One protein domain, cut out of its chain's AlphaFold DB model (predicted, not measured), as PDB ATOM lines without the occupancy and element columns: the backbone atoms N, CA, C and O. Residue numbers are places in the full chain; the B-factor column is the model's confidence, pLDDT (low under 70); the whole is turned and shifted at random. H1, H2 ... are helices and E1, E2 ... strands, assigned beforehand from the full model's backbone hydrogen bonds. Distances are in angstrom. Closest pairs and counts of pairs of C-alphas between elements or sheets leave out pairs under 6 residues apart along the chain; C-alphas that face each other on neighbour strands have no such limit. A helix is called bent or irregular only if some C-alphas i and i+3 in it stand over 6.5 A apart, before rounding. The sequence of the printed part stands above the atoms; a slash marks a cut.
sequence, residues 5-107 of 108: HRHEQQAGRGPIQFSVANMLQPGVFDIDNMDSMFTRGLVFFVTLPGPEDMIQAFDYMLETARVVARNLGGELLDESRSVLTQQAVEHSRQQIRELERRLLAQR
ATOM      1  N   HIS A   5     -23.450  39.593 260.847       92.75
ATOM      2  CA  HIS A   5     -24.867  39.760 260.559       92.75
ATOM      3  C   HIS A   5     -25.059  40.028 259.071       92.75
ATOM      4  O   HIS A   5     -24.378  40.880 258.497       92.75
ATOM      5  N   ARG A   6     -26.013  39.332 258.449       90.00
ATOM      6  CA  ARG A   6     -26.539  39.731 257.144       90.00
ATOM      7  C   ARG A   6     -27.837  40.494 257.352       90.00
ATOM      8  O   ARG A   6     -28.763  39.980 257.974       90.00
ATOM      9  N   HIS A   7     -27.884  41.707 256.819       89.12
ATOM     10  CA  HIS A   7     -29.064  42.565 256.836       89.12
ATOM     11  C   HIS A   7     -29.791  42.512 255.491       89.12
ATOM     12  O   HIS A   7     -29.175  42.211 254.468       89.12
ATOM     13  N   GLU A   8     -31.087  42.824 255.497       79.69
ATOM     14  CA  GLU A   8     -31.927  42.842 254.289       79.69
ATOM     15  C   GLU A   8     -31.466  43.861 253.246       79.69
ATOM     16  O   GLU A   8     -31.520  43.592 252.046       79.69
ATOM     17  N   GLN A   9     -30.983  45.025 253.688       78.56
ATOM     18  CA  GLN A   9     -30.530  46.080 252.790       78.56
ATOM     19  C   GLN A   9     -29.006  46.090 252.671       78.56
ATOM     20  O   GLN A   9     -28.262  45.852 253.631       78.56
ATOM     21  N   GLN A  10     -28.529  46.454 251.479       64.81
ATOM     22  CA  GLN A  10     -27.116  46.764 251.265       64.81
ATOM     23  C   GLN A  10     -26.675  47.890 252.219       64.81
ATOM     24  O   GLN A  10     -27.461  48.770 252.566       64.81
ATOM     25  N   ALA A  11     -25.409  47.848 252.647       70.06
ATOM     26  CA  ALA A  11     -24.824  48.713 253.682       70.06
ATOM     27  C   ALA A  11     -25.280  48.449 255.138       70.06
ATOM     28  O   ALA A  11     -25.100  49.315 255.992       70.06
ATOM     29  N   GLY A  12     -25.823  47.264 255.449       68.00
ATOM     30  CA  GLY A  12     -26.073  46.848 256.839       68.00
ATOM     31  C   GLY A  12     -27.295  47.511 257.479       68.00
ATOM     32  O   GLY A  12     -27.329  47.720 258.689       68.00
ATOM     33  N   ARG A  13     -28.279  47.901 256.663       71.06
ATOM     34  CA  ARG A  13     -29.512  48.555 257.120       71.06
ATOM     35  C   ARG A  13     -30.692  47.584 257.103       71.06
ATOM     36  O   ARG A  13     -30.713  46.626 256.335       71.06
ATOM     37  N   GLY A  14     -31.685  47.866 257.940       81.25
ATOM     38  CA  GLY A  14     -32.885  47.041 258.075       81.25
ATOM     39  C   GLY A  14     -32.703  45.828 258.998       81.25
ATOM     40  O   GLY A  14     -31.643  45.669 259.622       81.25
ATOM     41  N   PRO A  15     -33.751  44.998 259.121       86.00
ATOM     42  CA  PRO A  15     -33.752  43.800 259.950       86.00
ATOM     43  C   PRO A  15     -32.598  42.848 259.633       86.00
ATOM     44  O   PRO A  15     -32.111  42.750 258.503       86.00
ATOM     45  N   ILE A  16     -32.151  42.140 260.667       90.38
ATOM     46  CA  ILE A  16     -31.166  41.071 260.521       90.38
ATOM     47  C   ILE A  16     -31.883  39.869 259.911       90.38
ATOM     48  O   ILE A  16     -32.835  39.361 260.497       90.38
ATOM     49  N   GLN A  17     -31.391  39.387 258.771       92.81
ATOM     50  CA  GLN A  17     -31.877  38.152 258.157       92.81
ATOM     51  C   GLN A  17     -31.319  36.941 258.892       92.81
ATOM     52  O   GLN A  17     -32.070  36.083 259.334       92.81
ATOM     53  N   PHE A  18     -30.001  36.881 259.062       95.62
ATOM     54  CA  PHE A  18     -29.355  35.828 259.837       95.62
ATOM     55  C   PHE A  18     -28.043  36.311 260.435       95.62
ATOM     56  O   PHE A  18     -27.473  37.329 260.028       95.62
ATOM     57  N   SER A  19     -27.565  35.550 261.411       95.50
ATOM     58  CA  SER A  19     -26.289  35.782 262.071       95.50
ATOM     59  C   SER A  19     -25.386  34.562 261.957       95.50
ATOM     60  O   SER A  19     -25.857  33.430 261.829       95.50
ATOM     61  N   VAL A  20     -24.082  34.811 262.018       95.81
ATOM     62  CA  VAL A  20     -23.040  33.788 262.050       95.81
ATOM     63  C   VAL A  20     -22.206  33.995 263.301       95.81
ATOM     64  O   VAL A  20     -21.681  35.087 263.528       95.81
ATOM     65  N   ALA A  21     -22.080  32.943 264.098       94.94
ATOM     66  CA  ALA A  21     -21.269  32.903 265.304       94.94
ATOM     67  C   ALA A  21     -20.164  31.850 265.183       94.94
ATOM     68  O   ALA A  21     -20.270  30.877 264.431       94.94
ATOM     69  N   ASN A  22     -19.100  32.039 265.953       92.94
ATOM     70  CA  ASN A  22     -18.080  31.021 266.143       92.94
ATOM     71  C   ASN A  22     -18.640  29.920 267.066       92.94
ATOM     72  O   ASN A  22     -19.330  30.214 268.039       92.94
ATOM     73  N   MET A  23     -18.373  28.643 266.781       91.44
ATOM     74  CA  MET A  23     -18.797  27.547 267.662       91.44
ATOM     75  C   MET A  23     -17.984  27.490 268.965       91.44
ATOM     76  O   MET A  23     -18.463  26.973 269.975       91.44
ATOM     77  N   LEU A  24     -16.749  28.000 268.956       88.12
ATOM     78  CA  LEU A  24     -15.922  28.103 270.154       88.12
ATOM     79  C   LEU A  24     -16.353  29.299 271.003       88.12
ATOM     80  O   LEU A  24     -16.608  30.382 270.480       88.12
ATOM     81  N   GLN A  25     -16.386  29.119 272.324       82.69
ATOM     82  CA  GLN A  25     -16.634  30.221 273.252       82.69
ATOM     83  C   GLN A  25     -15.512  31.270 273.142       82.69
ATOM     84  O   GLN A  25     -14.346  30.889 273.042       82.69
ATOM     85  N   PRO A  26     -15.838  32.577 273.161       87.44
ATOM     86  CA  PRO A  26     -17.126  33.172 273.547       87.44
ATOM     87  C   PRO A  26     -18.159  33.313 272.408       87.44
ATOM     88  O   PRO A  26     -19.196  33.941 272.599       87.44
ATOM     89  N   GLY A  27     -17.907  32.736 271.233       87.56
ATOM     90  CA  GLY A  27     -18.830  32.724 270.092       87.56
ATOM     91  C   GLY A  27     -18.642  33.871 269.098       87.56
ATOM     92  O   GLY A  27     -19.372  33.965 268.113       87.56
ATOM     93  N   VAL A  28     -17.662  34.741 269.339       89.38
ATOM     94  CA  VAL A  28     -17.353  35.921 268.516       89.38
ATOM     95  C   VAL A  28     -16.131  35.673 267.631       89.38
ATOM     96  O   VAL A  28     -15.420  34.679 267.797       89.38
ATOM     97  N   PHE A  29     -15.887  36.594 266.703       89.19
ATOM     98  CA  PHE A  29     -14.712  36.581 265.837       89.19
ATOM     99  C   PHE A  29     -13.749  37.688 266.250       89.19
ATOM    100  O   PHE A  29     -14.166  38.825 266.466       89.19
ATOM    101  N   ASP A  30     -12.471  37.339 266.350       87.50
ATOM    102  CA  ASP A  30     -11.389  38.314 266.420       87.50
ATOM    103  C   ASP A  30     -10.996  38.671 264.983       87.50
ATOM    104  O   ASP A  30     -10.365  37.875 264.287       87.50
ATOM    105  N   ILE A  31     -11.460  39.833 264.518       87.00
ATOM    106  CA  ILE A  31     -11.270  40.280 263.133       87.00
ATOM    107  C   ILE A  31      -9.798  40.611 262.871       87.00
ATOM    108  O   ILE A  31      -9.309  40.349 261.774       87.00
ATOM    109  N   ASP A  32      -9.087  41.117 263.879       88.38
ATOM    110  CA  ASP A  32      -7.689  41.531 263.741       88.38
ATOM    111  C   ASP A  32      -6.757  40.323 263.549       88.38
ATOM    112  O   ASP A  32      -5.727  40.434 262.888       88.38
ATOM    113  N   ASN A  33      -7.138  39.151 264.073       86.12
ATOM    114  CA  ASN A  33      -6.355  37.911 263.991       86.12
ATOM    115  C   ASN A  33      -7.026  36.808 263.149       86.12
ATOM    116  O   ASN A  33      -6.641  35.634 263.234       86.12
ATOM    117  N   MET A  34      -8.021  37.165 262.330       86.06
ATOM    118  CA  MET A  34      -8.893  36.197 261.658       86.06
ATOM    119  C   MET A  34      -8.146  35.281 260.679       86.06
ATOM    120  O   MET A  34      -8.484  34.105 260.576       86.06
ATOM    121  N   ASP A  35      -7.091  35.778 260.027       87.00
ATOM    122  CA  ASP A  35      -6.285  35.012 259.062       87.00
ATOM    123  C   ASP A  35      -5.599  33.784 259.682       87.00
ATOM    124  O   ASP A  35      -5.318  32.803 258.996       87.00
ATOM    125  N   SER A  36      -5.337  33.828 260.990       87.06
ATOM    126  CA  SER A  36      -4.717  32.735 261.749       87.06
ATOM    127  C   SER A  36      -5.715  31.959 262.613       87.06
ATOM    128  O   SER A  36      -5.335  31.045 263.350       87.06
ATOM    129  N   MET A  37      -6.997  32.331 262.553       86.75
ATOM    130  CA  MET A  37      -8.030  31.757 263.397       86.75
ATOM    131  C   MET A  37      -8.371  30.335 262.948       86.75
ATOM    132  O   MET A  37      -8.660  30.070 261.783       86.75
ATOM    133  N   PHE A  38      -8.463  29.436 263.923       86.12
ATOM    134  CA  PHE A  38      -9.048  28.113 263.748       86.12
ATOM    135  C   PHE A  38     -10.298  27.980 264.612       86.12
ATOM    136  O   PHE A  38     -10.342  28.436 265.756       86.12
ATOM    137  N   THR A  39     -11.319  27.317 264.079       90.50
ATOM    138  CA  THR A  39     -12.522  26.977 264.836       90.50
ATOM    139  C   THR A  39     -12.974  25.556 264.536       90.50
ATOM    140  O   THR A  39     -12.718  25.021 263.461       90.50
ATOM    141  N   ARG A  40     -13.668  24.946 265.501       90.00
ATOM    142  CA  ARG A  40     -14.336  23.649 265.324       90.00
ATOM    143  C   ARG A  40     -15.550  23.739 264.402       90.00
ATOM    144  O   ARG A  40     -15.992  22.714 263.899       90.00
ATOM    145  N   GLY A  41     -16.100  24.934 264.210       93.31
ATOM    146  CA  GLY A  41     -17.248  25.140 263.346       93.31
ATOM    147  C   GLY A  41     -17.816  26.546 263.448       93.31
ATOM    148  O   GLY A  41     -17.441  27.346 264.308       93.31
ATOM    149  N   LEU A  42     -18.760  26.824 262.564       95.31
ATOM    150  CA  LEU A  42     -19.530  28.059 262.540       95.31
ATOM    151  C   LEU A  42     -20.995  27.715 262.787       95.31
ATOM    152  O   LEU A  42     -21.468  26.663 262.360       95.31
ATOM    153  N   VAL A  43     -21.707  28.603 263.471       95.69
ATOM    154  CA  VAL A  43     -23.135  28.451 263.741       95.69
ATOM    155  C   VAL A  43     -23.878  29.536 262.981       95.69
ATOM    156  O   VAL A  43     -23.675  30.720 263.234       95.69
ATOM    157  N   PHE A  44     -24.738  29.120 262.056       97.31
ATOM    158  CA  PHE A  44     -25.636  29.994 261.311       97.31
ATOM    159  C   PHE A  44     -27.028  29.896 261.925       97.31
ATOM    160  O   PHE A  44     -27.511  28.790 262.166       97.31
ATOM    161  N   PHE A  45     -27.665  31.032 262.196       95.31
ATOM    162  CA  PHE A  45     -29.006  31.040 262.771       95.31
ATOM    163  C   PHE A  45     -29.825  32.257 262.339       95.31
ATOM    164  O   PHE A  45     -29.302  33.356 262.135       95.31
ATOM    165  N   VAL A  46     -31.135  32.045 262.253       94.94
ATOM    166  CA  VAL A  46     -32.157  33.070 262.028       94.94
ATOM    167  C   VAL A  46     -32.979  33.185 263.310       94.94
ATOM    168  O   VAL A  46     -33.416  32.173 263.858       94.94
ATOM    169  N   THR A  47     -33.211  34.406 263.785       93.38
ATOM    170  CA  THR A  47     -34.095  34.658 264.931       93.38
ATOM    171  C   THR A  47     -35.487  35.006 264.421       93.38
ATOM    172  O   THR A  47     -35.638  35.990 263.702       93.38
ATOM    173  N   LEU A  48     -36.495  34.216 264.796       93.06
ATOM    174  CA  LEU A  48     -37.877  34.386 264.342       93.06
ATOM    175  C   LEU A  48     -38.836  34.644 265.520       93.06
ATOM    176  O   LEU A  48     -38.716  33.966 266.543       93.06
ATOM    177  N   PRO A  49     -39.818  35.558 265.377       90.81
ATOM    178  CA  PRO A  49     -39.975  36.493 264.257       90.81
ATOM    179  C   PRO A  49     -38.895  37.589 264.287       90.81
ATOM    180  O   PRO A  49     -38.368  37.915 265.349       90.81
ATOM    181  N   GLY A  50     -38.566  38.172 263.135       87.75
ATOM    182  CA  GLY A  50     -37.524  39.202 263.060       87.75
ATOM    183  C   GLY A  50     -37.324  39.767 261.653       87.75
ATOM    184  O   GLY A  50     -37.558  40.961 261.470       87.75
ATOM    185  N   PRO A  51     -36.928  38.936 260.672       91.44
ATOM    186  CA  PRO A  51     -36.870  39.332 259.265       91.44
ATOM    187  C   PRO A  51     -38.250  39.724 258.718       91.44
ATOM    188  O   PRO A  51     -39.265  39.197 259.187       91.44
ATOM    189  N   GLU A  52     -38.287  40.598 257.708       89.94
ATOM    190  CA  GLU A  52     -39.504  40.923 256.951       89.94
ATOM    191  C   GLU A  52     -40.007  39.702 256.174       89.94
ATOM    192  O   GLU A  52     -41.198  39.390 256.218       89.94
ATOM    193  N   ASP A  53     -39.092  38.978 255.523       92.81
ATOM    194  CA  ASP A  53     -39.356  37.702 254.849       92.81
ATOM    195  C   ASP A  53     -38.542  36.583 255.516       92.81
ATOM    196  O   ASP A  53     -37.329  36.439 255.322       92.81
ATOM    197  N   MET A  54     -39.221  35.794 256.353       95.56
ATOM    198  CA  MET A  54     -38.592  34.767 257.185       95.56
ATOM    199  C   MET A  54     -38.103  33.569 256.361       95.56
ATOM    200  O   MET A  54     -37.041  33.014 256.658       95.56
ATOM    201  N   ILE A  55     -38.843  33.179 255.318       96.75
ATOM    202  CA  ILE A  55     -38.449  32.086 254.420       96.75
ATOM    203  C   ILE A  55     -37.229  32.487 253.605       96.75
ATOM    204  O   ILE A  55     -36.254  31.739 253.543       96.75
ATOM    205  N   GLN A  56     -37.246  33.688 253.037       95.44
ATOM    206  CA  GLN A  56     -36.122  34.188 252.264       95.44
ATOM    207  C   GLN A  56     -34.866  34.354 253.134       95.44
ATOM    208  O   GLN A  56     -33.765  34.004 252.700       95.44
ATOM    209  N   ALA A  57     -35.006  34.841 254.371       96.19
ATOM    210  CA  ALA A  57     -33.894  34.928 255.316       96.19
ATOM    211  C   ALA A  57     -33.261  33.553 255.599       96.19
ATOM    212  O   ALA A  57     -32.032  33.428 255.587       96.19
ATOM    213  N   PHE A  58     -34.085  32.517 255.787       97.31
ATOM    214  CA  PHE A  58     -33.627  31.138 255.960       97.31
ATOM    215  C   PHE A  58     -32.937  30.580 254.711       97.31
ATOM    216  O   PHE A  58     -31.848  30.016 254.818       97.31
ATOM    217  N   ASP A  59     -33.519  30.770 253.526       96.94
ATOM    218  CA  ASP A  59     -32.936  30.274 252.276       96.94
ATOM    219  C   ASP A  59     -31.571  30.917 252.005       96.94
ATOM    220  O   ASP A  59     -30.601  30.230 251.679       96.94
ATOM    221  N   TYR A  60     -31.443  32.226 252.230       96.19
ATOM    222  CA  TYR A  60     -30.155  32.897 252.105       96.19
ATOM    223  C   TYR A  60     -29.130  32.444 253.146       96.19
ATOM    224  O   TYR A  60     -27.943  32.331 252.819       96.19
ATOM    225  N   MET A  61     -29.556  32.184 254.385       97.50
ATOM    226  CA  MET A  61     -28.685  31.613 255.413       97.50
ATOM    227  C   MET A  61     -28.147  30.254 254.960       97.50
ATOM    228  O   MET A  61     -26.938  30.027 255.008       97.50
ATOM    229  N   LEU A  62     -29.031  29.373 254.485       98.00
ATOM    230  CA  LEU A  62     -28.683  28.028 254.044       98.00
ATOM    231  C   LEU A  62     -27.707  28.049 252.863       98.00
ATOM    232  O   LEU A  62     -26.695  27.346 252.890       98.00
ATOM    233  N   GLU A  63     -27.970  28.868 251.846       97.25
ATOM    234  CA  GLU A  63     -27.070  29.003 250.697       97.25
ATOM    235  C   GLU A  63     -25.698  29.546 251.109       97.25
ATOM    236  O   GLU A  63     -24.664  29.024 250.683       97.25
ATOM    237  N   THR A  64     -25.668  30.529 252.013       97.38
ATOM    238  CA  THR A  64     -24.411  31.067 252.552       97.38
ATOM    239  C   THR A  64     -23.636  29.990 253.310       97.38
ATOM    240  O   THR A  64     -22.445  29.802 253.061       97.38
ATOM    241  N   ALA A  65     -24.302  29.227 254.180       97.56
ATOM    242  CA  ALA A  65     -23.677  28.145 254.933       97.56
ATOM    243  C   ALA A  65     -23.119  27.050 254.006       97.56
ATOM    244  O   ALA A  65     -21.998  26.586 254.209       97.56
ATOM    245  N   ARG A  66     -23.843  26.693 252.934       97.19
ATOM    246  CA  ARG A  66     -23.367  25.750 251.903       97.19
ATOM    247  C   ARG A  66     -22.117  26.261 251.189       97.19
ATOM    248  O   ARG A  66     -21.192  25.482 250.964       97.19
ATOM    249  N   VAL A  67     -22.083  27.538 250.808       97.50
ATOM    250  CA  VAL A  67     -20.909  28.152 250.161       97.50
ATOM    251  C   VAL A  67     -19.706  28.126 251.100       97.50
ATOM    252  O   VAL A  67     -18.629  27.694 250.696       97.50
ATOM    253  N   VAL A  68     -19.894  28.532 252.356       95.69
ATOM    254  CA  VAL A  68     -18.826  28.548 253.364       95.69
ATOM    255  C   VAL A  68     -18.298  27.139 253.632       95.69
ATOM    256  O   VAL A  68     -17.088  26.938 253.595       95.69
ATOM    257  N   ALA A  69     -19.179  26.152 253.815       96.12
ATOM    258  CA  ALA A  69     -18.785  24.758 254.007       96.12
ATOM    259  C   ALA A  69     -17.950  24.238 252.826       96.12
ATOM    260  O   ALA A  69     -16.872  23.691 253.037       96.12
ATOM    261  N   ARG A  70     -18.380  24.487 251.579       96.38
ATOM    262  CA  ARG A  70     -17.606  24.101 250.386       96.38
ATOM    263  C   ARG A  70     -16.231  24.766 250.338       96.38
ATOM    264  O   ARG A  70     -15.250  24.088 250.056       96.38
ATOM    265  N   ASN A  71     -16.157  26.066 250.615       95.06
ATOM    266  CA  ASN A  71     -14.904  26.821 250.533       95.06
ATOM    267  C   ASN A  71     -13.904  26.437 251.632       95.06
ATOM    268  O   ASN A  71     -12.701  26.530 251.415       95.06
ATOM    269  N   LEU A  72     -14.394  26.002 252.796       92.62
ATOM    270  CA  LEU A  72     -13.567  25.591 253.932       92.62
ATOM    271  C   LEU A  72     -13.362  24.069 254.020       92.62
ATOM    272  O   LEU A  72     -12.715  23.601 254.951       92.62
ATOM    273  N   GLY A  73     -13.923  23.289 253.086       94.31
ATOM    274  CA  GLY A  73     -13.885  21.824 253.135       94.31
ATOM    275  C   GLY A  73     -14.622  21.225 254.341       94.31
ATOM    276  O   GLY A  73     -14.269  20.142 254.799       94.31
ATOM    277  N   GLY A  74     -15.606  21.944 254.883       94.06
ATOM    278  CA  GLY A  74     -16.409  21.528 256.029       94.06
ATOM    279  C   GLY A  74     -17.685  20.782 255.638       94.06
ATOM    280  O   GLY A  74     -18.120  20.797 254.485       94.06
ATOM    281  N   GLU A  75     -18.320  20.174 256.634       95.69
ATOM    282  CA  GLU A  75     -19.629  19.537 256.504       95.69
ATOM    283  C   GLU A  75     -20.722  20.439 257.081       95.69
ATOM    284  O   GLU A  75     -20.524  21.118 258.091       95.69
ATOM    285  N   LEU A  76     -21.881  20.465 256.422       97.31
ATOM    286  CA  LEU A  76     -23.028  21.225 256.895       97.31
ATOM    287  C   LEU A  76     -23.905  20.326 257.766       97.31
ATOM    288  O   LEU A  76     -24.388  19.294 257.300       97.31
ATOM    289  N   LEU A  77     -24.110  20.743 259.012       96.88
ATOM    290  CA  LEU A  77     -24.884  20.005 260.005       96.88
ATOM    291  C   LEU A  77     -26.186  20.737 260.344       96.88
ATOM    292  O   LEU A  77     -26.258  21.963 260.246       96.88
ATOM    293  N   ASP A  78     -27.197  19.980 260.756       95.06
ATOM    294  CA  ASP A  78     -28.431  20.500 261.344       95.06
ATOM    295  C   ASP A  78     -28.274  20.810 262.849       95.06
ATOM    296  O   ASP A  78     -27.201  20.649 263.443       95.06
ATOM    297  N   GLU A  79     -29.351  21.261 263.495       89.69
ATOM    298  CA  GLU A  79     -29.373  21.601 264.922       89.69
ATOM    299  C   GLU A  79     -29.068  20.414 265.852       89.69
ATOM    300  O   GLU A  79     -28.626  20.613 266.986       89.69
ATOM    301  N   SER A  80     -29.256  19.180 265.372       91.69
ATOM    302  CA  SER A  80     -28.927  17.945 266.092       91.69
ATOM    303  C   SER A  80     -27.462  17.524 265.922       91.69
ATOM    304  O   SER A  80     -27.031  16.551 266.541       91.69
ATOM    305  N   ARG A  81     -26.683  18.279 265.131       91.94
ATOM    306  CA  ARG A  81     -25.319  17.949 264.683       91.94
ATOM    307  C   ARG A  81     -25.259  16.725 263.765       91.94
ATOM    308  O   ARG A  81     -24.219  16.074 263.685       91.94
ATOM    309  N   SER A  82     -26.353  16.433 263.068       95.31
ATOM    310  CA  SER A  82     -26.394  15.423 262.012       95.31
ATOM    311  C   SER A  82     -26.150  16.076 260.658       95.31
ATOM    312  O   SER A  82     -26.390  17.269 260.489       95.31
ATOM    313  N   VAL A  83     -25.675  15.302 259.679       96.31
ATOM    314  CA  VAL A  83     -25.483  15.791 258.305       96.31
ATOM    315  C   VAL A  83     -26.788  16.378 257.781       96.31
ATOM    316  O   VAL A  83     -27.827  15.716 257.813       96.31
ATOM    317  N   LEU A  84     -26.735  17.615 257.282       97.50
ATOM    318  CA  LEU A  84     -27.928  18.309 256.827       97.50
ATOM    319  C   LEU A  84     -28.531  17.599 255.611       97.50
ATOM    320  O   LEU A  84     -27.940  17.542 254.529       97.50
ATOM    321  N   THR A  85     -29.758  17.117 255.776       97.06
ATOM    322  CA  THR A  85     -30.521  16.461 254.712       97.06
ATOM    323  C   THR A  85     -31.512  17.420 254.058       97.06
ATOM    324  O   THR A  85     -31.923  18.427 254.637       97.06
ATOM    325  N   GLN A  86     -31.965  17.083 252.849       96.31
ATOM    326  CA  GLN A  86     -33.056  17.816 252.203       96.31
ATOM    327  C   GLN A  86     -34.349  17.764 253.034       96.31
ATOM    328  O   GLN A  86     -35.067  18.755 253.109       96.31
ATOM    329  N   GLN A  87     -34.622  16.637 253.699       96.75
ATOM    330  CA  GLN A  87     -35.784  16.493 254.575       96.75
ATOM    331  C   GLN A  87     -35.731  17.466 255.760       96.75
ATOM    332  O   GLN A  87     -36.745  18.091 256.063       96.75
ATOM    333  N   ALA A  88     -34.566  17.626 256.399       95.94
ATOM    334  CA  ALA A  88     -34.383  18.586 257.489       95.94
ATOM    335  C   ALA A  88     -34.615  20.032 257.013       95.94
ATOM    336  O   ALA A  88     -35.339  20.784 257.657       95.94
ATOM    337  N   VAL A  89     -34.096  20.389 255.831       97.62
ATOM    338  CA  VAL A  89     -34.321  21.712 255.219       97.62
ATOM    339  C   VAL A  89     -35.809  21.984 254.981       97.62
ATOM    340  O   VAL A  89     -36.311  23.046 255.350       97.62
ATOM    341  N   GLU A  90     -36.531  21.036 254.379       97.88
ATOM    342  CA  GLU A  90     -37.969  21.198 254.138       97.88
ATOM    343  C   GLU A  90     -38.763  21.269 255.443       97.88
ATOM    344  O   GLU A  90     -39.701  22.061 255.548       97.88
ATOM    345  N   HIS A  91     -38.366  20.499 256.458       96.62
ATOM    346  CA  HIS A  91     -38.970  20.571 257.782       96.62
ATOM    347  C   HIS A  91     -38.810  21.971 258.399       96.62
ATOM    348  O   HIS A  91     -39.806  22.559 258.827       96.62
ATOM    349  N   SER A  92     -37.611  22.562 258.358       96.25
ATOM    350  CA  SER A  92     -37.396  23.939 258.824       96.25
ATOM    351  C   SER A  92     -38.265  24.945 258.058       96.25
ATOM    352  O   SER A  92     -38.940  25.768 258.675       96.25
ATOM    353  N   ARG A  93     -38.347  24.849 256.721       97.56
ATOM    354  CA  ARG A  93     -39.225  25.718 255.909       97.56
ATOM    355  C   ARG A  93     -40.697  25.587 256.302       97.56
ATOM    356  O   ARG A  93     -41.414  26.586 256.351       97.56
ATOM    357  N   GLN A  94     -41.167  24.374 256.590       97.88
ATOM    358  CA  GLN A  94     -42.540  24.144 257.049       97.88
ATOM    359  C   GLN A  94     -42.809  24.803 258.404       97.88
ATOM    360  O   GLN A  94     -43.850  25.441 258.564       97.88
ATOM    361  N   GLN A  95     -41.875  24.700 259.353       97.00
ATOM    362  CA  GLN A  95     -41.995  25.355 260.660       97.00
ATOM    363  C   GLN A  95     -42.083  26.881 260.529       97.00
ATOM    364  O   GLN A  95     -42.902  27.507 261.203       97.00
ATOM    365  N   ILE A  96     -41.298  27.473 259.624       97.38
ATOM    366  CA  ILE A  96     -41.327  28.917 259.355       97.38
ATOM    367  C   ILE A  96     -42.680  29.337 258.761       97.38
ATOM    368  O   ILE A  96     -43.312  30.258 259.276       97.38
ATOM    369  N   ARG A  97     -43.183  28.623 257.745       97.12
ATOM    370  CA  ARG A  97     -44.510  28.905 257.156       97.12
ATOM    371  C   ARG A  97     -45.636  28.771 258.176       97.12
ATOM    372  O   ARG A  97     -46.604  29.527 258.157       97.12
ATOM    373  N   GLU A  98     -45.540  27.791 259.068       97.25
ATOM    374  CA  GLU A  98     -46.515  27.613 260.140       97.25
ATOM    375  C   GLU A  98     -46.491  28.784 261.128       97.25
ATOM    376  O   GLU A  98     -47.549  29.273 261.528       97.25
ATOM    377  N   LEU A  99     -45.302  29.281 261.477       96.44
ATOM    378  CA  LEU A  99     -45.155  30.486 262.287       96.44
ATOM    379  C   LEU A  99     -45.780  31.709 261.594       96.44
ATOM    380  O   LEU A  99     -46.554  32.424 262.230       96.44
ATOM    381  N   GLU A 100     -45.517  31.920 260.303       95.00
ATOM    382  CA  GLU A 100     -46.121  33.002 259.506       95.00
ATOM    383  C   GLU A 100     -47.651  32.963 259.558       95.00
ATOM    384  O   GLU A 100     -48.292  33.969 259.870       95.00
ATOM    385  N   ARG A 101     -48.245  31.782 259.333       95.44
ATOM    386  CA  ARG A 101     -49.702  31.595 259.413       95.44
ATOM    387  C   ARG A 101     -50.252  31.956 260.789       95.44
ATOM    388  O   ARG A 101     -51.266  32.648 260.874       95.44
ATOM    389  N   ARG A 102     -49.584  31.527 261.865       95.81
ATOM    390  CA  ARG A 102     -49.999  31.839 263.243       95.81
ATOM    391  C   ARG A 102     -49.929  33.330 263.545       95.81
ATOM    392  O   ARG A 102     -50.824  33.844 264.207       95.81
ATOM    393  N   LEU A 103     -48.890  34.018 263.073       93.88
ATOM    394  CA  LEU A 103     -48.723  35.457 263.282       93.88
ATOM    395  C   LEU A 103     -49.766  36.272 262.510       93.88
ATOM    396  O   LEU A 103     -50.262  37.267 263.032       93.88
ATOM    397  N   LEU A 104     -50.133  35.843 261.299       91.88
ATOM    398  CA  LEU A 104     -51.211  36.464 260.524       91.88
ATOM    399  C   LEU A 104     -52.574  36.278 261.199       91.88
ATOM    400  O   LEU A 104     -53.325  37.240 261.317       91.88
ATOM    401  N   ALA A 105     -52.867  35.074 261.701       94.06
ATOM    402  CA  ALA A 105     -54.121  34.784 262.395       94.06
ATOM    403  C   ALA A 105     -54.292  35.561 263.713       94.06
ATOM    404  O   ALA A 105     -55.414  35.795 264.135       94.06
ATOM    405  N   GLN A 106     -53.196  35.966 264.364       87.81
ATOM    406  CA  GLN A 106     -53.225  36.792 265.580       87.81
ATOM    407  C   GLN A 106     -53.380  38.295 265.299       87.81
ATOM    408  O   GLN A 106     -53.577  39.073 266.230       87.81
ATOM    409  N   ARG A 107     -53.230  38.718 264.037       79.12
ATOM    410  CA  ARG A 107     -53.301  40.123 263.607       79.12
ATOM    411  C   ARG A 107     -54.648  40.513 262.991       79.12
ATOM    412  O   ARG A 107     -54.849  41.703 262.758       79.12
TER     413      ARG A 107
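Overview. This is residues 5 to 107 of the 108 residues of the protein "Cell division protein ZipA" of gamma proteobacterium NOR5-3 (UniProt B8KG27). A small three-stranded sheet, with the long bent strand E2 in its middle, has helix H1 over one face; a second helix, H2, folds back beside the first residues of H1 and reaches out beyond them, away from the sheet. At the other end of the longest axis a loop sticks out at residues 31 to 36. The printed part has 103 residues with three named strands and then two named helices, in the order E1, E2, E3, H1, H2; the sheet runs E1, E2, E3, all antiparallel, and the class is mixed, helices and strands. It is only just compact, close to loose, with a radius of gyration of the C-alphas of 15.1 A, and spans 49 by 33 by 23 A.

Arrangement. E1, residues 5 to 9, and E2, residues 13 to 22, form an antiparallel hairpin, with N 6 and O 18 within hydrogen-bond range at 2.9 A. E2 bends by 68 degrees at residue 17. It forms a second antiparallel hairpin with E3, residues 42 to 45, where N 21 and O 43 are 2.9 A apart. E1, E2 and E3 make a meander, each strand the antiparallel neighbour of the one before. H1, residues 54 to 72, is on one face of this sheet, two layers, at a height over the sheet of 8.8 A. It runs slantwise to the strands, at 37 degrees to E2 on the local plane; its closest C-alphas to E2 are those of Gln 17 and Ala 57, 4.7 A apart. H2, residues 86 to 105, touches H1 with residues 93 to 97 alone, the closest C-alphas being those of Ile 55 and Ile 96, 6.5 A apart. This helical hairpin has a shallow tilt of 25 degrees, opposite ways. H2 is not on the sheet. In H1 and H2 every O i to N i+4 pair is within hydrogen-bond range.

Along the chain. E1 begins at C-alpha 5 (-24.867, 39.760, 260.559). E2 is 22.8 A long, H1 26.9 A and H2 28.9 A. H2 ends at C-alpha 105 (-54.121, 34.784, 262.395).

Size, cuts and confidence. The C-alphas of Ser 36 and Ala 105 are the two farthest apart, at 49.5 A. The printed part has no cut. The links E2 to E3 and H1 to H2 are long. The model's pLDDT is under 70 at residues 10 and 12.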